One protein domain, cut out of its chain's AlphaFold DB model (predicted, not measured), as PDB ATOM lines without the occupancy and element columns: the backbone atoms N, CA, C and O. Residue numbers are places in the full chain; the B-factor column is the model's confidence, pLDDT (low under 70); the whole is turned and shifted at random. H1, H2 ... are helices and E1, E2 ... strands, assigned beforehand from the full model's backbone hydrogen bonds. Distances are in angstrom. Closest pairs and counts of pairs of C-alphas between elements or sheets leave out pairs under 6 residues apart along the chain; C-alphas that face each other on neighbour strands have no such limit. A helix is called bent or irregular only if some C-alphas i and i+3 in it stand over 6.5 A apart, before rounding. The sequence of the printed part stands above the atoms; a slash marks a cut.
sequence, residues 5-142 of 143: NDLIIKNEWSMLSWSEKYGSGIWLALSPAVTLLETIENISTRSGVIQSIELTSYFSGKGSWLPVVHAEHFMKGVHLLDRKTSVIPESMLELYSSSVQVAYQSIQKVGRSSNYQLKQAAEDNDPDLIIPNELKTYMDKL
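What this domain is: This is residues 5 to 142 of the 143 residues of an uncharacterized protein of Paenibacillus sp. Leaf72 (UniProt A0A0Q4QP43). A small three-stranded sheet, E1, E2 and E3, has helix H4 over one face and helix H2 over the other, and the long helix H5 passes by the end of E2 and crosses H2. H3 and H6 run side by side near the last residues of H5, H7 is near its first residues, and short H1 is at the start of E1. The printed part has 138 residues with seven named helices and three named strands, in the order H1 E1 E2 H2 H3 E3 H4 H5 H6 H7; the sheet runs E1, E2, E3, all antiparallel, and the class is mostly helix. The whole is compact, with a radius of gyration of the C-alphas of 14.2 A, and rounded, with spans of 39 by 34 by 24 A.

Where its parts are: The sheet is made of E1, residues 14 to 19 and 17.2 A long, E2, residues 26 to 31 and 16.6 A long, and E3, residues 68 to 71 and 10.2 A long. E1 begins with C-alpha 14 at (-22.141, 28.635, -51.044). H2 is residues 34 to 45, 16.4 A, and H4 is residues 74 to 86, 18.0 A. H5, residues 90 to 110, is the longest helix, 30.4 A from C-alpha 90 at (-8.802, 40.500, -49.417) to C-alpha 110 at (-35.668, 37.209, -35.671). It is irregular: C-alphas 91 and 94 are 7.4 A apart. H3 is residues 49 to 60, 16.7 A. The short helices are H1, residues 5 to 10, H6, residues 117 to 123, and H7, residues 133 to 140, which ends with C-alpha 140 at (-17.288, 54.794, -48.043).

How they stand to each other: E2 is the inner strand, and E1 and E3 are the edge strands. E1 and E2 are a hairpin, antiparallel at 161 degrees, with N 14 and O 31 within hydrogen-bond range at 2.8 A. E2 and E3 are antiparallel at 160 degrees, with N 28 and O 69 at 2.9 A. H2 and H4 lie on opposite faces, which gives three layers, a sheet with a helix on each face. H4 has a height over the sheet of 7.2 A, lies over E2 and E3, and runs slantwise to the strands, at 33 degrees to E3 on the local plane; the closest C-alphas of H4 and E3 are those of Gly 77 and Ala 71, 5.0 A apart. H2 has a height of 8.6 A and runs along the strands, at 13 degrees to E1 on the local plane; it lies over E1 and only just over E2, with 3 C-alphas. H5 only grazes the sheet with residues 97 to 104. H5 is the hub, touching H2, H6 and H7. With residues 101 to 108 it touches residues 36 to 40 of H2, the same way at a steep tilt of 48 degrees, closest at the C-alphas of Tyr 104 and Leu 36, 6.1 A apart. H3 and H6 touch at a shallow tilt of 29 degrees, the same way, closest at the C-alphas of Glu 54 and Lys 119, 5.9 A apart. H5 and H7 only just touch, with 3 pairs of C-alphas within 8 A, the closest those of Tyr 96 and Leu 135, 7.3 A apart. H1 only grazes the sheet with residues 7 to 8; it touches no helix but is near H4. Every O i to N i+4 pair is within hydrogen-bond range in H1, H2, H3, H4, H6 and H7, and 15 of 17 are in H5.

The domain as a whole: The two C-alphas farthest apart are those of Gly 48 and Ser 91, 39.1 A. The printed part has no cut, and no link is long. Mean pLDDT of the printed part is 89.9; residues 112 to 114 of this predicted model are under 70.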
ATOM      1  N   ASN A   5     -15.772  33.855 -57.994       84.38
ATOM      2  CA  ASN A   5     -15.154  32.533 -58.059       84.38
ATOM      3  C   ASN A   5     -14.156  32.295 -56.919       84.38
ATOM      4  O   ASN A   5     -14.085  31.179 -56.416       84.38
ATOM      5  N   ASP A   6     -13.412  33.312 -56.476       86.12
ATOM      6  CA  ASP A   6     -12.504  33.179 -55.332       86.12
ATOM      7  C   ASP A   6     -13.279  32.959 -54.027       86.12
ATOM      8  O   ASP A   6     -12.860  32.154 -53.195       86.12
ATOM      9  N   LEU A   7     -14.427  33.620 -53.847       87.50
ATOM     10  CA  LEU A   7     -15.287  33.378 -52.686       87.50
ATOM     11  C   LEU A   7     -15.801  31.936 -52.663       87.50
ATOM     12  O   LEU A   7     -15.701  31.267 -51.638       87.50
ATOM     13  N   ILE A   8     -16.296  31.439 -53.797       89.00
ATOM     14  CA  ILE A   8     -16.877  30.094 -53.880       89.00
ATOM     15  C   ILE A   8     -15.797  29.009 -53.782       89.00
ATOM     16  O   ILE A   8     -15.915  28.085 -52.986       89.00
ATOM     17  N   ILE A   9     -14.739  29.107 -54.591       88.06
ATOM     18  CA  ILE A   9     -13.755  28.026 -54.752       88.06
ATOM     19  C   ILE A   9     -12.720  28.041 -53.627       88.06
ATOM     20  O   ILE A   9     -12.358  26.982 -53.127       88.06
ATOM     21  N   LYS A  10     -12.208  29.218 -53.248       86.81
ATOM     22  CA  LYS A  10     -11.103  29.312 -52.277       86.81
ATOM     23  C   LYS A  10     -11.588  29.481 -50.846       86.81
ATOM     24  O   LYS A  10     -10.903  29.044 -49.933       86.81
ATOM     25  N   ASN A  11     -12.729  30.142 -50.660       86.06
ATOM     26  CA  ASN A  11     -13.268  30.442 -49.333       86.06
ATOM     27  C   ASN A  11     -14.500  29.592 -48.999       86.06
ATOM     28  O   ASN A  11     -15.143  29.834 -47.983       86.06
ATOM     29  N   GLU A  12     -14.828  28.620 -49.857       90.56
ATOM     30  CA  GLU A  12     -15.906  27.642 -49.660       90.56
ATOM     31  C   GLU A  12     -17.292  28.272 -49.455       90.56
ATOM     32  O   GLU A  12     -18.192  27.682 -48.853       90.56
ATOM     33  N   TRP A  13     -17.504  29.479 -49.988       95.12
ATOM     34  CA  TRP A  13     -18.815  30.104 -49.936       95.12
ATOM     35  C   TRP A  13     -19.801  29.350 -50.825       95.12
ATOM     36  O   TRP A  13     -19.525  28.981 -51.966       95.12
ATOM     37  N   SER A  14     -21.008  29.179 -50.310       95.56
ATOM     38  CA  SER A  14     -22.141  28.635 -51.044       95.56
ATOM     39  C   SER A  14     -22.923  29.754 -51.720       95.56
ATOM     40  O   SER A  14     -23.036  30.855 -51.178       95.56
ATOM     41  N   MET A  15     -23.509  29.456 -52.880       95.62
ATOM     42  CA  MET A  15     -24.439  30.336 -53.584       95.62
ATOM     43  C   MET A  15     -25.791  29.643 -53.713       95.62
ATOM     44  O   MET A  15     -25.852  28.482 -54.114       95.62
ATOM     45  N   LEU A  16     -26.870  30.362 -53.413       96.25
ATOM     46  CA  LEU A  16     -28.235  29.877 -53.594       96.25
ATOM     47  C   LEU A  16     -29.027  30.882 -54.421       96.25
ATOM     48  O   LEU A  16     -28.894  32.094 -54.239       96.25
ATOM     49  N   SER A  17     -29.861  30.361 -55.317       95.88
ATOM     50  CA  SER A  17     -30.804  31.143 -56.105       95.88
ATOM     51  C   SER A  17     -32.220  30.624 -55.915       95.88
ATOM     52  O   SER A  17     -32.432  29.417 -56.021       95.88
ATOM     53  N   TRP A  18     -33.184  31.518 -55.720       95.00
ATOM     54  CA  TRP A  18     -34.596  31.157 -55.593       95.00
ATOM     55  C   TRP A  18     -35.494  32.191 -56.268       95.00
ATOM     56  O   TRP A  18     -35.101  33.336 -56.480       95.00
ATOM     57  N   SER A  19     -36.705  31.780 -56.644       90.94
ATOM     58  CA  SER A  19     -37.680  32.683 -57.264       90.94
ATOM     59  C   SER A  19     -38.312  33.604 -56.224       90.94
ATOM     60  O   SER A  19     -38.593  33.184 -55.100       90.94
ATOM     61  N   GLU A  20     -38.566  34.854 -56.605       85.75
ATOM     62  CA  GLU A  20     -39.336  35.771 -55.769       85.75
ATOM     63  C   GLU A  20     -40.788  35.283 -55.618       85.75
ATOM     64  O   GLU A  20     -41.431  34.889 -56.589       85.75
ATOM     65  N   LYS A  21     -41.319  35.312 -54.389       80.31
ATOM     66  CA  LYS A  21     -42.671  34.814 -54.092       80.31
ATOM     67  C   LYS A  21     -43.793  35.729 -54.589       80.31
ATOM     68  O   LYS A  21     -44.827  35.235 -55.027       80.31
ATOM     69  N   TYR A  22     -43.621  37.045 -54.463       76.31
ATOM     70  CA  TYR A  22     -44.674  38.045 -54.699       76.31
ATOM     71  C   TYR A  22     -44.361  38.993 -55.863       76.31
ATOM     72  O   TYR A  22     -44.886  40.103 -55.916       76.31
ATOM     73  N   GLY A  23     -43.518  38.565 -56.801       75.25
ATOM     74  CA  GLY A  23     -43.076  39.404 -57.904       75.25
ATOM     75  C   GLY A  23     -42.454  38.598 -59.032       75.25
ATOM     76  O   GLY A  23     -42.761  37.420 -59.222       75.25
ATOM     77  N   SER A  24     -41.615  39.265 -59.815       83.00
ATOM     78  CA  SER A  24     -40.935  38.677 -60.962       83.00
ATOM     79  C   SER A  24     -39.435  38.813 -60.789       83.00
ATOM     80  O   SER A  24     -38.925  39.925 -60.639       83.00
ATOM     81  N   GLY A  25     -38.737  37.695 -60.917       91.69
ATOM     82  CA  GLY A  25     -37.292  37.650 -60.820       91.69
ATOM     83  C   GLY A  25     -36.835  36.566 -59.865       91.69
ATOM     84  O   GLY A  25     -37.586  35.672 -59.460       91.69
ATOM     85  N   ILE A  26     -35.557  36.644 -59.549       94.81
ATOM     86  CA  ILE A  26     -34.868  35.717 -58.681       94.81
ATOM     87  C   ILE A  26     -34.033  36.486 -57.670       94.81
ATOM     88  O   ILE A  26     -33.459  37.542 -57.952       94.81
ATOM     89  N   TRP A  27     -33.914  35.894 -56.499       96.12
ATOM     90  CA  TRP A  27     -32.917  36.252 -55.517       96.12
ATOM     91  C   TRP A  27     -31.690  35.376 -55.712       96.12
ATOM     92  O   TRP A  27     -31.818  34.178 -55.960       96.12
ATOM     93  N   LEU A  28     -30.510  35.975 -55.589       96.81
ATOM     94  CA  LEU A  28     -29.237  35.278 -55.439       96.81
ATOM     95  C   LEU A  28     -28.576  35.746 -54.151       96.81
ATOM     96  O   LEU A  28     -28.533  36.948 -53.882       96.81
ATOM     97  N   ALA A  29     -28.015  34.814 -53.391       97.12
ATOM     98  CA  ALA A  29     -27.259  35.129 -52.190       97.12
ATOM     99  C   ALA A  29     -26.026  34.238 -52.039       97.12
ATOM    100  O   ALA A  29     -26.014  33.096 -52.504       97.12
ATOM    101  N   LEU A  30     -25.014  34.769 -51.353       96.31
ATOM    102  CA  LEU A  30     -23.809  34.049 -50.954       96.31
ATOM    103  C   LEU A  30     -23.714  33.929 -49.446       96.31
ATOM    104  O   LEU A  30     -24.032  34.866 -48.726       96.31
ATOM    105  N   SER A  31     -23.198  32.806 -48.968       95.00
ATOM    106  CA  SER A  31     -22.937  32.601 -47.546       95.00
ATOM    107  C   SER A  31     -21.696  31.742 -47.342       95.00
ATOM    108  O   SER A  31     -21.510  30.795 -48.105       95.00
ATOM    109  N   PRO A  32     -20.929  31.956 -46.262       91.25
ATOM    110  CA  PRO A  32     -19.942  30.984 -45.790       91.25
ATOM    111  C   PRO A  32     -20.555  29.621 -45.404       91.25
ATOM    112  O   PRO A  32     -19.840  28.638 -45.270       91.25
ATOM    113  N   ALA A  33     -21.878  29.542 -45.205       90.06
ATOM    114  CA  ALA A  33     -22.585  28.304 -44.873       90.06
ATOM    115  C   ALA A  33     -23.930  28.177 -45.609       90.06
ATOM    116  O   ALA A  33     -24.799  29.048 -45.488       90.06
ATOM    117  N   VAL A  34     -24.134  27.062 -46.322       90.25
ATOM    118  CA  VAL A  34     -25.344  26.798 -47.129       90.25
ATOM    119  C   VAL A  34     -26.641  26.804 -46.312       90.25
ATOM    120  O   VAL A  34     -27.648  27.347 -46.756       90.25
ATOM    121  N   THR A  35     -26.615  26.300 -45.078       91.00
ATOM    122  CA  THR A  35     -27.795  26.201 -44.197       91.00
ATOM    123  C   THR A  35     -28.397  27.565 -43.835       91.00
ATOM    124  O   THR A  35     -29.598  27.687 -43.562       91.00
ATOM    125  N   LEU A  36     -27.577  28.621 -43.862       91.38
ATOM    126  CA  LEU A  36     -28.032  29.999 -43.681       91.38
ATOM    127  C   LEU A  36     -28.816  30.491 -44.906       91.38
ATOM    128  O   LEU A  36     -29.837  31.158 -44.749       91.38
ATOM    129  N   LEU A  37     -28.393  30.103 -46.113       94.06
ATOM    130  CA  LEU A  37     -29.081  30.453 -47.359       94.06
ATOM    131  C   LEU A  37     -30.443  29.778 -47.455       94.06
ATOM    132  O   LEU A  37     -31.429  30.449 -47.739       94.06
ATOM    133  N   GLU A  38     -30.516  28.485 -47.135       91.44
ATOM    134  CA  GLU A  38     -31.780  27.735 -47.094       91.44
ATOM    135  C   GLU A  38     -32.783  28.384 -46.131       91.44
ATOM    136  O   GLU A  38     -33.991  28.414 -46.367       91.44
ATOM    137  N   THR A  39     -32.291  28.951 -45.026       88.12
ATOM    138  CA  THR A  39     -33.143  29.663 -44.075       88.12
ATOM    139  C   THR A  39     -33.668  30.980 -44.638       88.12
ATOM    140  O   THR A  39     -34.852  31.273 -44.470       88.12
ATOM    141  N   ILE A  40     -32.815  31.759 -45.299       91.94
ATOM    142  CA  ILE A  40     -33.200  33.020 -45.941       91.94
ATOM    143  C   ILE A  40     -34.212  32.761 -47.061       91.94
ATOM    144  O   ILE A  40     -35.253  33.420 -47.105       91.94
ATOM    145  N   GLU A  41     -33.963  31.759 -47.907       93.38
ATOM    146  CA  GLU A  41     -34.909  31.303 -48.926       93.38
ATOM    147  C   GLU A  41     -36.251  30.925 -48.288       93.38
ATOM    148  O   GLU A  41     -37.304  31.357 -48.756       93.38
ATOM    149  N   ASN A  42     -36.238  30.141 -47.207       90.06
ATOM    150  CA  ASN A  42     -37.452  29.699 -46.525       90.06
ATOM    151  C   ASN A  42     -38.265  30.894 -45.989       90.06
ATOM    152  O   ASN A  42     -39.475  30.959 -46.203       90.06
ATOM    153  N   ILE A  43     -37.610  31.896 -45.392       87.12
ATOM    154  CA  ILE A  43     -38.283  33.133 -44.960       87.12
ATOM    155  C   ILE A  43     -38.873  33.890 -46.163       87.12
ATOM    156  O   ILE A  43     -39.999  34.379 -46.097       87.12
ATOM    157  N   SER A  44     -38.148  33.948 -47.279       86.31
ATOM    158  CA  SER A  44     -38.588  34.631 -48.500       86.31
ATOM    159  C   SER A  44     -39.751  33.918 -49.213       86.31
ATOM    160  O   SER A  44     -40.629  34.566 -49.778       86.31
ATOM    161  N   THR A  45     -39.796  32.585 -49.183       86.06
ATOM    162  CA  THR A  45     -40.701  31.791 -50.037       86.06
ATOM    163  C   THR A  45     -41.813  31.073 -49.273       86.06
ATOM    164  O   THR A  45     -42.921  30.896 -49.787       86.06
ATOM    165  N   ARG A  46     -41.585  30.672 -48.024       80.06
ATOM    166  CA  ARG A  46     -42.503  29.802 -47.269       80.06
ATOM    167  C   ARG A  46     -43.060  30.450 -46.008       80.06
ATOM    168  O   ARG A  46     -44.165  30.082 -45.618       80.06
ATOM    169  N   SER A  47     -42.385  31.439 -45.422       80.06
ATOM    170  CA  SER A  47     -42.965  32.224 -44.323       80.06
ATOM    171  C   SER A  47     -44.160  33.081 -44.781       80.06
ATOM    172  O   SER A  47     -44.514  33.154 -45.971       80.06
ATOM    173  N   GLY A  48     -44.816  33.711 -43.803       80.31
ATOM    174  CA  GLY A  48     -45.917  34.639 -44.031       80.31
ATOM    175  C   GLY A  48     -45.518  35.832 -44.906       80.31
ATOM    176  O   GLY A  48     -44.343  36.170 -45.062       80.31
ATOM    177  N   VAL A  49     -46.528  36.473 -45.504       84.56
ATOM    178  CA  VAL A  49     -46.366  37.644 -46.390       84.56
ATOM    179  C   VAL A  49     -45.515  38.730 -45.720       84.56
ATOM    180  O   VAL A  49     -44.607  39.273 -46.340       84.56
ATOM    181  N   ILE A  50     -45.780  38.998 -44.440       85.81
ATOM    182  CA  ILE A  50     -45.131  40.065 -43.675       85.81
ATOM    183  C   ILE A  50     -43.624  39.805 -43.525       85.81
ATOM    184  O   ILE A  50     -42.827  40.680 -43.857       85.81
ATOM    185  N   GLN A  51     -43.215  38.590 -43.145       87.38
ATOM    186  CA  GLN A  51     -41.797  38.235 -43.010       87.38
ATOM    187  C   GLN A  51     -41.037  38.381 -44.333       87.38
ATOM    188  O   GLN A  51     -39.920  38.894 -44.359       87.38
ATOM    189  N   SER A  52     -41.649  37.964 -45.446       86.62
ATOM    190  CA  SER A  52     -41.042  38.105 -46.773       86.62
ATOM    191  C   SER A  52     -40.855  39.575 -47.170       86.62
ATOM    192  O   SER A  52     -39.827  39.924 -47.754       86.62
ATOM    193  N   ILE A  53     -41.833  40.438 -46.871       88.94
ATOM    194  CA  ILE A  53     -41.759  41.880 -47.157       88.94
ATOM    195  C   ILE A  53     -40.671  42.539 -46.306       88.94
ATOM    196  O   ILE A  53     -39.896  43.348 -46.817       88.94
ATOM    197  N   GLU A  54     -40.577  42.184 -45.028       90.56
ATOM    198  CA  GLU A  54     -39.547  42.713 -44.130       90.56
ATOM    199  C   GLU A  54     -38.148  42.320 -44.566       90.56
ATOM    200  O   GLU A  54     -37.269  43.175 -44.628       90.56
ATOM    201  N   LEU A  55     -37.950  41.051 -44.926       92.00
ATOM    202  CA  LEU A  55     -36.669  40.561 -45.415       92.00
ATOM    203  C   LEU A  55     -36.239  41.301 -46.690       92.00
ATOM    204  O   LEU A  55     -35.104  41.763 -46.796       92.00
ATOM    205  N   THR A  56     -37.175  41.485 -47.622       91.62
ATOM    206  CA  THR A  56     -36.947  42.239 -48.865       91.62
ATOM    207  C   THR A  56     -36.594  43.701 -48.580       91.62
ATOM    208  O   THR A  56     -35.641  44.246 -49.147       91.62
ATOM    209  N   SER A  57     -37.331  44.333 -47.662       91.44
ATOM    210  CA  SER A  57     -37.099  45.719 -47.241       91.44
ATOM    211  C   SER A  57     -35.737  45.874 -46.567       91.44
ATOM    212  O   SER A  57     -35.007  46.825 -46.841       91.44
ATOM    213  N   TYR A  58     -35.357  44.911 -45.727       94.50
ATOM    214  CA  TYR A  58     -34.065  44.886 -45.059       94.50
ATOM    215  C   TYR A  58     -32.912  44.762 -46.063       94.50
ATOM    216  O   TYR A  58     -31.999  45.587 -46.021       94.50
ATOM    217  N   PHE A  59     -32.972  43.821 -47.014       94.94
ATOM    218  CA  PHE A  59     -31.940  43.674 -48.052       94.94
ATOM    219  C   PHE A  59     -31.806  44.900 -48.960       94.94
ATOM    220  O   PHE A  59     -30.706  45.196 -49.425       94.94
ATOM    221  N   SER A  60     -32.896  45.635 -49.180       91.75
ATOM    222  CA  SER A  60     -32.882  46.878 -49.962       91.75
ATOM    223  C   SER A  60     -32.407  48.095 -49.153       91.75
ATOM    224  O   SER A  60     -32.040  49.113 -49.733       91.75
ATOM    225  N   GLY A  61     -32.414  48.000 -47.820       93.06
ATOM    226  CA  GLY A  61     -32.069  49.073 -46.886       93.06
ATOM    227  C   GLY A  61     -30.807  48.769 -46.077       93.06
ATOM    228  O   GLY A  61     -29.697  48.749 -46.614       93.06
ATOM    229  N   LYS A  62     -30.964  48.557 -44.761       93.06
ATOM    230  CA  LYS A  62     -29.836  48.369 -43.825       93.06
ATOM    231  C   LYS A  62     -28.985  47.133 -44.123       93.06
ATOM    232  O   LYS A  62     -27.782  47.174 -43.900       93.06
ATOM    233  N   GLY A  63     -29.574  46.082 -44.686       94.56
ATOM    234  CA  GLY A  63     -28.891  44.864 -45.120       94.56
ATOM    235  C   GLY A  63     -28.277  44.948 -46.519       94.56
ATOM    236  O   GLY A  63     -27.803  43.937 -47.028       94.56
ATOM    237  N   SER A  64     -28.269  46.119 -47.165       94.00
ATOM    238  CA  SER A  64     -27.769  46.283 -48.541       94.00
ATOM    239  C   SER A  64     -26.289  45.943 -48.727       94.00
ATOM    240  O   SER A  64     -25.872  45.726 -49.859       94.00
ATOM    241  N   TRP A  65     -25.504  45.841 -47.654       94.31
ATOM    242  CA  TRP A  65     -24.103  45.402 -47.676       94.31
ATOM    243  C   TRP A  65     -23.934  43.875 -47.774       94.31
ATOM    244  O   TRP A  65     -22.871  43.392 -48.174       94.31
ATOM    245  N   LEU A  66     -24.975  43.109 -47.434       96.19
ATOM    246  CA  LEU A  66     -24.954  41.651 -47.503       96.19
ATOM    247  C   LEU A  66     -24.873  41.194 -48.960       96.19
ATOM    248  O   LEU A  66     -25.442  41.857 -49.832       96.19
ATOM    249  N   PRO A  67     -24.242  40.052 -49.258       96.06
ATOM    250  CA  PRO A  67     -24.081  39.563 -50.621       96.06
ATOM    251  C   PRO A  67     -25.365  38.875 -51.102       96.06
ATOM    252  O   PRO A  67     -25.402  37.680 -51.366       96.06
ATOM    253  N   VAL A  68     -26.436  39.667 -51.178       96.69
ATOM    254  CA  VAL A  68     -27.778  39.315 -51.642       96.69
ATOM    255  C   VAL A  68     -28.179  40.301 -52.732       96.69
ATOM    256  O   VAL A  68     -28.001  41.515 -52.575       96.69
ATOM    257  N   VAL A  69     -28.714  39.792 -53.835       96.69
ATOM    258  CA  VAL A  69     -29.171  40.589 -54.976       96.69
ATOM    259  C   VAL A  69     -30.496  40.055 -55.506       96.69
ATOM    260  O   VAL A  69     -30.754  38.855 -55.453       96.69
ATOM    261  N   HIS A  70     -31.310  40.953 -56.054       95.88
ATOM    262  CA  HIS A  70     -32.503  40.615 -56.822       95.88
ATOM    263  C   HIS A  70     -32.260  40.930 -58.303       95.88
ATOM    264  O   HIS A  70     -31.681  41.971 -58.626       95.88
ATOM    265  N   ALA A  71     -32.663  40.036 -59.207       96.38
ATOM    266  CA  ALA A  71     -32.445  40.186 -60.643       96.38
ATOM    267  C   ALA A  71     -33.535  39.502 -61.476       96.38
ATOM    268  O   ALA A  71     -34.155  38.542 -61.041       96.38
ATOM    269  N   GLU A  72     -33.711  39.939 -62.723       94.62
ATOM    270  CA  GLU A  72     -34.669  39.330 -63.665       94.62
ATOM    271  C   GLU A  72     -34.324  37.877 -64.031       94.62
ATOM    272  O   GLU A  72     -35.217  37.082 -64.305       94.62
ATOM    273  N   HIS A  73     -33.034  37.520 -64.066       94.50
ATOM    274  CA  HIS A  73     -32.569  36.183 -64.438       94.50
ATOM    275  C   HIS A  73     -31.191  35.860 -63.840       94.50
ATOM    276  O   HIS A  73     -30.440  36.756 -63.444       94.50
ATOM    277  N   PHE A  74     -30.832  34.569 -63.837       94.38
ATOM    278  CA  PHE A  74     -29.642  34.018 -63.168       94.38
ATOM    279  C   PHE A  74     -28.349  34.752 -63.510       94.38
ATOM    280  O   PHE A  74     -27.694  35.288 -62.622       94.38
ATOM    281  N   MET A  75     -28.024  34.868 -64.799       95.44
ATOM    282  CA  MET A  75     -26.780  35.520 -65.230       95.44
ATOM    283  C   MET A  75     -26.678  36.989 -64.796       95.44
ATOM    284  O   MET A  75     -25.602  37.444 -64.417       95.44
ATOM    285  N   LYS A  76     -27.794  37.734 -64.793       96.19
ATOM    286  CA  LYS A  76     -27.823  39.115 -64.290       96.19
ATOM    287  C   LYS A  76     -27.590  39.141 -62.780       96.19
ATOM    288  O   LYS A  76     -26.818  39.971 -62.313       96.19
ATOM    289  N   GLY A  77     -28.186  38.203 -62.043       96.31
ATOM    290  CA  GLY A  77     -27.933  38.008 -60.614       96.31
ATOM    291  C   GLY A  77     -26.456  37.749 -60.319       96.31
ATOM    292  O   GLY A  77     -25.872  38.457 -59.509       96.31
ATOM    293  N   VAL A  78     -25.828  36.813 -61.036       96.06
ATOM    294  CA  VAL A  78     -24.398  36.486 -60.887       96.06
ATOM    295  C   VAL A  78     -23.520  37.719 -61.119       96.06
ATOM    296  O   VAL A  78     -22.640  38.001 -60.313       96.06
ATOM    297  N   HIS A  79     -23.788  38.505 -62.166       95.19
ATOM    298  CA  HIS A  79     -23.038  39.738 -62.427       95.19
ATOM    299  C   HIS A  79     -23.230  40.813 -61.351       95.19
ATOM    300  O   HIS A  79     -22.278  41.513 -61.008       95.19
ATOM    301  N   LEU A  80     -24.447  40.977 -60.825       95.50
ATOM    302  CA  LEU A  80     -24.711  41.926 -59.740       95.50
ATOM    303  C   LEU A  80     -24.015  41.500 -58.449       95.50
ATOM    304  O   LEU A  80     -23.448  42.339 -57.755       95.50
ATOM    305  N   LEU A  81     -24.042  40.205 -58.153       94.94
ATOM    306  CA  LEU A  81     -23.403  39.606 -56.994       94.94
ATOM    307  C   LEU A  81     -21.877  39.770 -57.060       94.94
ATOM    308  O   LEU A  81     -21.292  40.269 -56.106       94.94
ATOM    309  N   ASP A  82     -21.259  39.454 -58.204       94.38
ATOM    310  CA  ASP A  82     -19.820  39.633 -58.439       94.38
ATOM    311  C   ASP A  82     -19.401  41.102 -58.302       94.38
ATOM    312  O   ASP A  82     -18.464  41.420 -57.576       94.38
ATOM    313  N   ARG A  83     -20.162  42.042 -58.884       92.25
ATOM    314  CA  ARG A  83     -19.928  43.480 -58.659       92.25
ATOM    315  C   ARG A  83     -20.013  43.845 -57.179       92.25
ATOM    316  O   ARG A  83     -19.159  44.578 -56.688       92.25
ATOM    317  N   LYS A  84     -21.023  43.336 -56.472       91.25
ATOM    318  CA  LYS A  84     -21.270  43.641 -55.060       91.25
ATOM    319  C   LYS A  84     -20.169  43.121 -54.139       91.25
ATOM    320  O   LYS A  84     -19.842  43.795 -53.171       91.25
ATOM    321  N   THR A  85     -19.597  41.955 -54.428       91.19
ATOM    322  CA  THR A  85     -18.529  41.365 -53.610       91.19
ATOM    323  C   THR A  85     -17.133  41.801 -54.032       91.19
ATOM    324  O   THR A  85     -16.246  41.875 -53.184       91.19
ATOM    325  N   SER A  86     -16.937  42.164 -55.303       89.56
ATOM    326  CA  SER A  86     -15.636  42.601 -55.822       89.56
ATOM    327  C   SER A  86     -15.089  43.830 -55.098       89.56
ATOM    328  O   SER A  86     -13.882  43.983 -55.001       89.56
ATOM    329  N   VAL A  87     -15.934  44.684 -54.516       87.25
ATOM    330  CA  VAL A  87     -15.474  45.873 -53.777       87.25
ATOM    331  C   VAL A  87     -14.839  45.547 -52.421       87.25
ATOM    332  O   VAL A  87     -14.246  46.429 -51.801       87.25
ATOM    333  N   ILE A  88     -14.945  44.304 -51.940       88.38
ATOM    334  CA  ILE A  88     -14.379  43.884 -50.657       88.38
ATOM    335  C   ILE A  88     -12.910  43.482 -50.866       88.38
ATOM    336  O   ILE A  88     -12.619  42.582 -51.649       88.38
ATOM    337  N   PRO A  89     -11.936  44.122 -50.205       86.44
ATOM    338  CA  PRO A  89     -10.534  43.769 -50.351       86.44
ATOM    339  C   PRO A  89     -10.250  42.473 -49.597       86.44
ATOM    340  O   PRO A  89     -10.892  42.155 -48.597       86.44
ATOM    341  N   GLU A  90      -9.220  41.760 -50.036       86.31
ATOM    342  CA  GLU A  90      -8.802  40.500 -49.417       86.31
ATOM    343  C   GLU A  90      -8.461  40.671 -47.927       86.31
ATOM    344  O   GLU A  90      -8.843  39.844 -47.108       86.31
ATOM    345  N   SER A  91      -7.873  41.812 -47.546       88.81
ATOM    346  CA  SER A  91      -7.563  42.146 -46.148       88.81
ATOM    347  C   SER A  91      -8.788  42.294 -45.239       88.81
ATOM    348  O   SER A  91      -8.636  42.288 -44.024       88.81
ATOM    349  N   MET A  92      -9.986  42.476 -45.802       90.38
ATOM    350  CA  MET A  92     -11.242  42.605 -45.052       90.38
ATOM    351  C   MET A  92     -12.131  41.368 -45.212       90.38
ATOM    352  O   MET A  92     -13.240  41.352 -44.684       90.38
ATOM    353  N   LEU A  93     -11.682  40.343 -45.944       90.75
ATOM    354  CA  LEU A  93     -12.518  39.201 -46.299       90.75
ATOM    355  C   LEU A  93     -12.928  38.372 -45.077       90.75
ATOM    356  O   LEU A  93     -14.073  37.933 -44.999       90.75
ATOM    357  N   GLU A  94     -12.034  38.194 -44.107       92.06
ATOM    358  CA  GLU A  94     -12.337  37.481 -42.860       92.06
ATOM    359  C   GLU A  94     -13.410  38.216 -42.042       92.06
ATOM    360  O   GLU A  94     -14.417  37.624 -41.637       92.06
ATOM    361  N   LEU A  95     -13.252  39.534 -41.878       93.69
ATOM    362  CA  LEU A  95     -14.250  40.380 -41.224       93.69
ATOM    363  C   LEU A  95     -15.579  40.363 -41.989       93.69
ATOM    364  O   LEU A  95     -16.638  40.232 -41.385       93.69
ATOM    365  N   TYR A  96     -15.548  40.460 -43.317       94.38
ATOM    366  CA  TYR A  96     -16.754  40.402 -44.138       94.38
ATOM    367  C   TYR A  96     -17.474  39.058 -43.999       94.38
ATOM    368  O   TYR A  96     -18.678  39.037 -43.756       94.38
ATOM    369  N   SER A  97     -16.742  37.945 -44.076       94.06
ATOM    370  CA  SER A  97     -17.291  36.588 -43.961       94.06
ATOM    371  C   SER A  97     -17.962  36.364 -42.608       94.06
ATOM    372  O   SER A  97     -19.125  35.962 -42.552       94.06
ATOM    373  N   SER A  98     -17.257  36.683 -41.518       94.88
ATOM    374  CA  SER A  98     -17.791  36.572 -40.155       94.88
ATOM    375  C   SER A  98     -19.017  37.465 -39.947       94.88
ATOM    376  O   SER A  98     -20.018  37.015 -39.394       94.88
ATOM    377  N   SER A  99     -18.994  38.690 -40.471       95.44
ATOM    378  CA  SER A  99     -20.119  39.622 -40.357       95.44
ATOM    379  C   SER A  99     -21.347  39.145 -41.133       95.44
ATOM    380  O   SER A  99     -22.458  39.190 -40.611       95.44
ATOM    381  N   VAL A 100     -21.170  38.639 -42.360       96.00
ATOM    382  CA  VAL A 100     -22.265  38.051 -43.151       96.00
ATOM    383  C   VAL A 100     -22.877  36.864 -42.415       96.00
ATOM    384  O   VAL A 100     -24.101  36.756 -42.331       96.00
ATOM    385  N   GLN A 101     -22.042  35.999 -41.837       95.25
ATOM    386  CA  GLN A 101     -22.502  34.861 -41.052       95.25
ATOM    387  C   GLN A 101     -23.332  35.300 -39.837       95.25
ATOM    388  O   GLN A 101     -24.432  34.780 -39.642       95.25
ATOM    389  N   VAL A 102     -22.845  36.269 -39.055       95.62
ATOM    390  CA  VAL A 102     -23.560  36.824 -37.892       95.62
ATOM    391  C   VAL A 102     -24.903  37.423 -38.311       95.62
ATOM    392  O   VAL A 102     -25.938  37.078 -37.738       95.62
ATOM    393  N   ALA A 103     -24.922  38.227 -39.373       95.69
ATOM    394  CA  ALA A 103     -26.148  38.839 -39.869       95.69
ATOM    395  C   ALA A 103     -27.173  37.803 -40.327       95.69
ATOM    396  O   ALA A 103     -28.348  37.888 -39.974       95.69
ATOM    397  N   TYR A 104     -26.750  36.781 -41.067       95.38
ATOM    398  CA  TYR A 104     -27.645  35.709 -41.497       95.38
ATOM    399  C   TYR A 104     -28.180  34.880 -40.326       95.38
ATOM    400  O   TYR A 104     -29.359  34.519 -40.319       95.38
ATOM    401  N   GLN A 105     -27.358  34.622 -39.307       93.88
ATOM    402  CA  GLN A 105     -27.807  33.980 -38.071       93.88
ATOM    403  C   GLN A 105     -28.817  34.850 -37.313       93.88
ATOM    404  O   GLN A 105     -29.805  34.323 -36.797       93.88
ATOM    405  N   SER A 106     -28.611  36.167 -37.259       92.88
ATOM    406  CA  SER A 106     -29.564  37.091 -36.639       92.88
ATOM    407  C   SER A 106     -30.889  37.114 -37.409       92.88
ATOM    408  O   SER A 106     -31.936  36.857 -36.813       92.88
ATOM    409  N   ILE A 107     -30.858  37.232 -38.745       92.31
ATOM    410  CA  ILE A 107     -32.045  37.116 -39.615       92.31
ATOM    411  C   ILE A 107     -32.787  35.800 -39.367       92.31
ATOM    412  O   ILE A 107     -34.013  35.791 -39.290       92.31
ATOM    413  N   GLN A 108     -32.079  34.680 -39.211       88.94
ATOM    414  CA  GLN A 108     -32.701  33.396 -38.888       88.94
ATOM    415  C   GLN A 108     -33.425  33.417 -37.535       88.94
ATOM    416  O   GLN A 108     -34.515  32.849 -37.427       88.94
ATOM    417  N   LYS A 109     -32.829  34.038 -36.510       86.94
ATOM    418  CA  LYS A 109     -33.413  34.133 -35.165       86.94
ATOM    419  C   LYS A 109     -34.667  35.007 -35.165       86.94
ATOM    420  O   LYS A 109     -35.702  34.567 -34.673       86.94
ATOM    421  N   VAL A 110     -34.586  36.209 -35.740       85.75
ATOM    422  CA  VAL A 110     -35.668  37.209 -35.671       85.75
ATOM    423  C   VAL A 110     -36.696  37.072 -36.797       85.75
ATOM    424  O   VAL A 110     -37.858  37.422 -36.633       85.75
ATOM    425  N   GLY A 111     -36.308  36.518 -37.946       71.19
ATOM    426  CA  GLY A 111     -37.184  36.345 -39.108       71.19
ATOM    427  C   GLY A 111     -38.150  35.160 -39.000       71.19
ATOM    428  O   GLY A 111     -39.060  35.035 -39.820       71.19
ATOM    429  N   ARG A 112     -37.971  34.281 -38.001       69.75
ATOM    430  CA  ARG A 112     -38.841  33.116 -37.740       69.75
ATOM    431  C   ARG A 112     -39.773  33.287 -36.538       69.75
ATOM    432  O   ARG A 112     -40.732  32.533 -36.419       69.75
ATOM    433  N   SER A 113     -39.482  34.218 -35.637       67.06
ATOM    434  CA  SER A 113     -40.100  34.304 -34.308       67.06
ATOM    435  C   SER A 113     -41.479  34.974 -34.309       67.06
ATOM    436  O   SER A 113     -42.356  34.516 -33.584       67.06
ATOM    437  N   SER A 114     -41.699  36.033 -35.102       68.69
ATOM    438  CA  SER A 114     -43.021  36.648 -35.347       68.69
ATOM    439  C   SER A 114     -42.951  37.742 -36.428       68.69
ATOM    440  O   SER A 114     -41.890  37.999 -36.991       68.69
ATOM    441  N   ASN A 115     -44.086  38.368 -36.754       76.19
ATOM    442  CA  ASN A 115     -44.141  39.532 -37.646       76.19
ATOM    443  C   ASN A 115     -43.385  40.730 -37.031       76.19
ATOM    444  O   ASN A 115     -43.426  40.921 -35.818       76.19
ATOM    445  N   TYR A 116     -42.776  41.574 -37.859       78.31
ATOM    446  CA  TYR A 116     -42.136  42.853 -37.518       78.31
ATOM    447  C   TYR A 116     -40.841  42.799 -36.712       78.31
ATOM    448  O   TYR A 116     -40.199  43.838 -36.565       78.31
ATOM    449  N   GLN A 117     -40.391  41.631 -36.250       85.75
ATOM    450  CA  GLN A 117     -39.164  41.551 -35.453       85.75
ATOM    451  C   GLN A 117     -37.899  41.866 -36.248       85.75
ATOM    452  O   GLN A 117     -37.018  42.537 -35.717       85.75
ATOM    453  N   LEU A 118     -37.802  41.444 -37.515       86.88
ATOM    454  CA  LEU A 118     -36.639  41.789 -38.338       86.88
ATOM    455  C   LEU A 118     -36.593  43.295 -38.595       86.88
ATOM    456  O   LEU A 118     -35.536  43.915 -38.481       86.88
ATOM    457  N   LYS A 119     -37.749  43.886 -38.913       87.00
ATOM    458  CA  LYS A 119     -37.862  45.332 -39.095       87.00
ATOM    459  C   LYS A 119     -37.471  46.085 -37.822       87.00
ATOM    460  O   LYS A 119     -36.655  46.995 -37.907       87.00
ATOM    461  N   GLN A 120     -38.012  45.687 -36.672       88.62
ATOM    462  CA  GLN A 120     -37.736  46.332 -35.392       88.62
ATOM    463  C   GLN A 120     -36.255  46.221 -35.011       88.62
ATOM    464  O   GLN A 120     -35.629  47.238 -34.743       88.62
ATOM    465  N   ALA A 121     -35.664  45.024 -35.079       89.12
ATOM    466  CA  ALA A 121     -34.247  44.827 -34.770       89.12
ATOM    467  C   ALA A 121     -33.338  45.660 -35.693       89.12
ATOM    468  O   ALA A 121     -32.375  46.287 -35.246       89.12
ATOM    469  N   ALA A 122     -33.681  45.742 -36.982       88.44
ATOM    470  CA  ALA A 122     -32.979  46.621 -37.905       88.44
ATOM    471  C   ALA A 122     -33.159  48.103 -37.524       88.44
ATOM    472  O   ALA A 122     -32.178  48.842 -37.537       88.44
ATOM    473  N   GLU A 123     -34.368  48.564 -37.189       90.75
ATOM    474  CA  GLU A 123     -34.654  49.948 -36.768       90.75
ATOM    475  C   GLU A 123     -33.898  50.335 -35.489       90.75
ATOM    476  O   GLU A 123     -33.276  51.401 -35.468       90.75
ATOM    477  N   ASP A 124     -33.820  49.421 -34.522       91.88
ATOM    478  CA  ASP A 124     -33.098  49.561 -33.252       91.88
ATOM    479  C   ASP A 124     -31.563  49.555 -33.415       91.88
ATOM    480  O   ASP A 124     -30.833  49.786 -32.453       91.88
ATOM    481  N   ASN A 125     -31.060  49.377 -34.643       89.25
ATOM    482  CA  ASN A 125     -29.635  49.250 -34.963       89.25
ATOM    483  C   ASN A 125     -28.971  48.090 -34.218       89.25
ATOM    484  O   ASN A 125     -27.873  48.258 -33.683       89.25
ATOM    485  N   ASP A 126     -29.622  46.924 -34.210       91.19
ATOM    486  CA  ASP A 126     -28.985  45.690 -33.759       91.19
ATOM    487  C   ASP A 126     -27.607  45.553 -34.442       91.19
ATOM    488  O   ASP A 126     -27.545  45.564 -35.682       91.19
ATOM    489  N   PRO A 127     -26.504  45.478 -33.668       90.06
ATOM    490  CA  PRO A 127     -25.150  45.413 -34.209       90.06
ATOM    491  C   PRO A 127     -24.945  44.226 -35.157       90.06
ATOM    492  O   PRO A 127     -24.131  44.328 -36.073       90.06
ATOM    493  N   ASP A 128     -25.714  43.146 -34.995       93.06
ATOM    494  CA  ASP A 128     -25.631  41.957 -35.842       93.06
ATOM    495  C   ASP A 128     -26.304  42.168 -37.212       93.06
ATOM    496  O   ASP A 128     -26.038  41.428 -38.155       93.06
ATOM    497  N   LEU A 129     -27.182  43.170 -37.350       92.56
ATOM    498  CA  LEU A 129     -27.955  43.462 -38.571       92.56
ATOM    499  C   LEU A 129     -27.509  44.745 -39.288       92.56
ATOM    500  O   LEU A 129     -28.100  45.155 -40.291       92.56
ATOM    501  N   ILE A 130     -26.473  45.413 -38.798       92.69
ATOM    502  CA  ILE A 130     -25.908  46.593 -39.451       92.69
ATOM    503  C   ILE A 130     -24.519  46.287 -39.992       92.69
ATOM    504  O   ILE A 130     -23.833  45.373 -39.544       92.69
ATOM    505  N   ILE A 131     -24.100  47.062 -40.990       92.12
ATOM    506  CA  ILE A 131     -22.735  46.966 -41.497       92.12
ATOM    507  C   ILE A 131     -21.746  47.347 -40.378       92.12
ATOM    508  O   ILE A 131     -21.902  48.417 -39.780       92.12
ATOM    509  N   PRO A 132     -20.708  46.533 -40.112       91.81
ATOM    510  CA  PRO A 132     -19.658  46.888 -39.164       91.81
ATOM    511  C   PRO A 132     -18.956  48.191 -39.543       91.81
ATOM    512  O   PRO A 132     -18.745  48.481 -40.726       91.81
ATOM    513  N   ASN A 133     -18.562  48.980 -38.543       90.50
ATOM    514  CA  ASN A 133     -17.997  50.315 -38.754       90.50
ATOM    515  C   ASN A 133     -16.713  50.292 -39.590       90.50
ATOM    516  O   ASN A 133     -16.501  51.176 -40.419       90.50
ATOM    517  N   GLU A 134     -15.871  49.280 -39.408       89.62
ATOM    518  CA  GLU A 134     -14.627  49.090 -40.148       89.62
ATOM    519  C   GLU A 134     -14.909  48.830 -41.634       89.62
ATOM    520  O   GLU A 134     -14.305  49.465 -42.503       89.62
ATOM    521  N   LEU A 135     -15.881  47.958 -41.934       88.31
ATOM    522  CA  LEU A 135     -16.326  47.684 -43.304       88.31
ATOM    523  C   LEU A 135     -16.978  48.916 -43.927       88.31
ATOM    524  O   LEU A 135     -16.657  49.271 -45.059       88.31
ATOM    525  N   LYS A 136     -17.833  49.615 -43.177       90.19
ATOM    526  CA  LYS A 136     -18.488  50.847 -43.623       90.19
ATOM    527  C   LYS A 136     -17.474  51.931 -43.976       90.19
ATOM    528  O   LYS A 136     -17.521  52.483 -45.069       90.19
ATOM    529  N   THR A 137     -16.516  52.176 -43.083       88.88
ATOM    530  CA  THR A 137     -15.440  53.158 -43.282       88.88
ATOM    531  C   THR A 137     -14.621  52.834 -44.525       88.88
ATOM    532  O   THR A 137     -14.202  53.738 -45.243       88.88
ATOM    533  N   TYR A 138     -14.376  51.551 -44.789       87.38
ATOM    534  CA  TYR A 138     -13.684  51.133 -45.997       87.38
ATOM    535  C   TYR A 138     -14.539  51.349 -47.255       87.38
ATOM    536  O   TYR A 138     -14.073  51.966 -48.210       87.38
ATOM    537  N   MET A 139     -15.794  50.893 -47.254       83.81
ATOM    538  CA  MET A 139     -16.694  51.010 -48.407       83.81
ATOM    539  C   MET A 139     -16.997  52.466 -48.776       83.81
ATOM    540  O   MET A 139     -17.126  52.780 -49.957       83.81
ATOM    541  N   ASP A 140     -17.072  53.366 -47.795       86.44
ATOM    542  CA  ASP A 140     -17.288  54.794 -48.043       86.44
ATOM    543  C   ASP A 140     -16.053  55.492 -48.640       86.44
ATOM    544  O   ASP A 140     -16.210  56.494 -49.325       86.44
ATOM    545  N   LYS A 141     -14.838  54.945 -48.470       83.62
ATOM    546  CA  LYS A 141     -13.619  55.450 -49.137       83.62
ATOM    547  C   LYS A 141     -13.521  55.067 -50.618       83.62
ATOM    548  O   LYS A 141     -12.645  55.580 -51.307       83.62
ATOM    549  N   LEU A 142     -14.352  54.134 -51.087       72.00
ATOM    550  CA  LEU A 142     -14.363  53.670 -52.480       72.00
ATOM    551  C   LEU A 142     -15.357  54.429 -53.376       72.00
ATOM    552  O   LEU A 142     -15.359  54.197 -54.585       72.00
TER     553      LEU A 142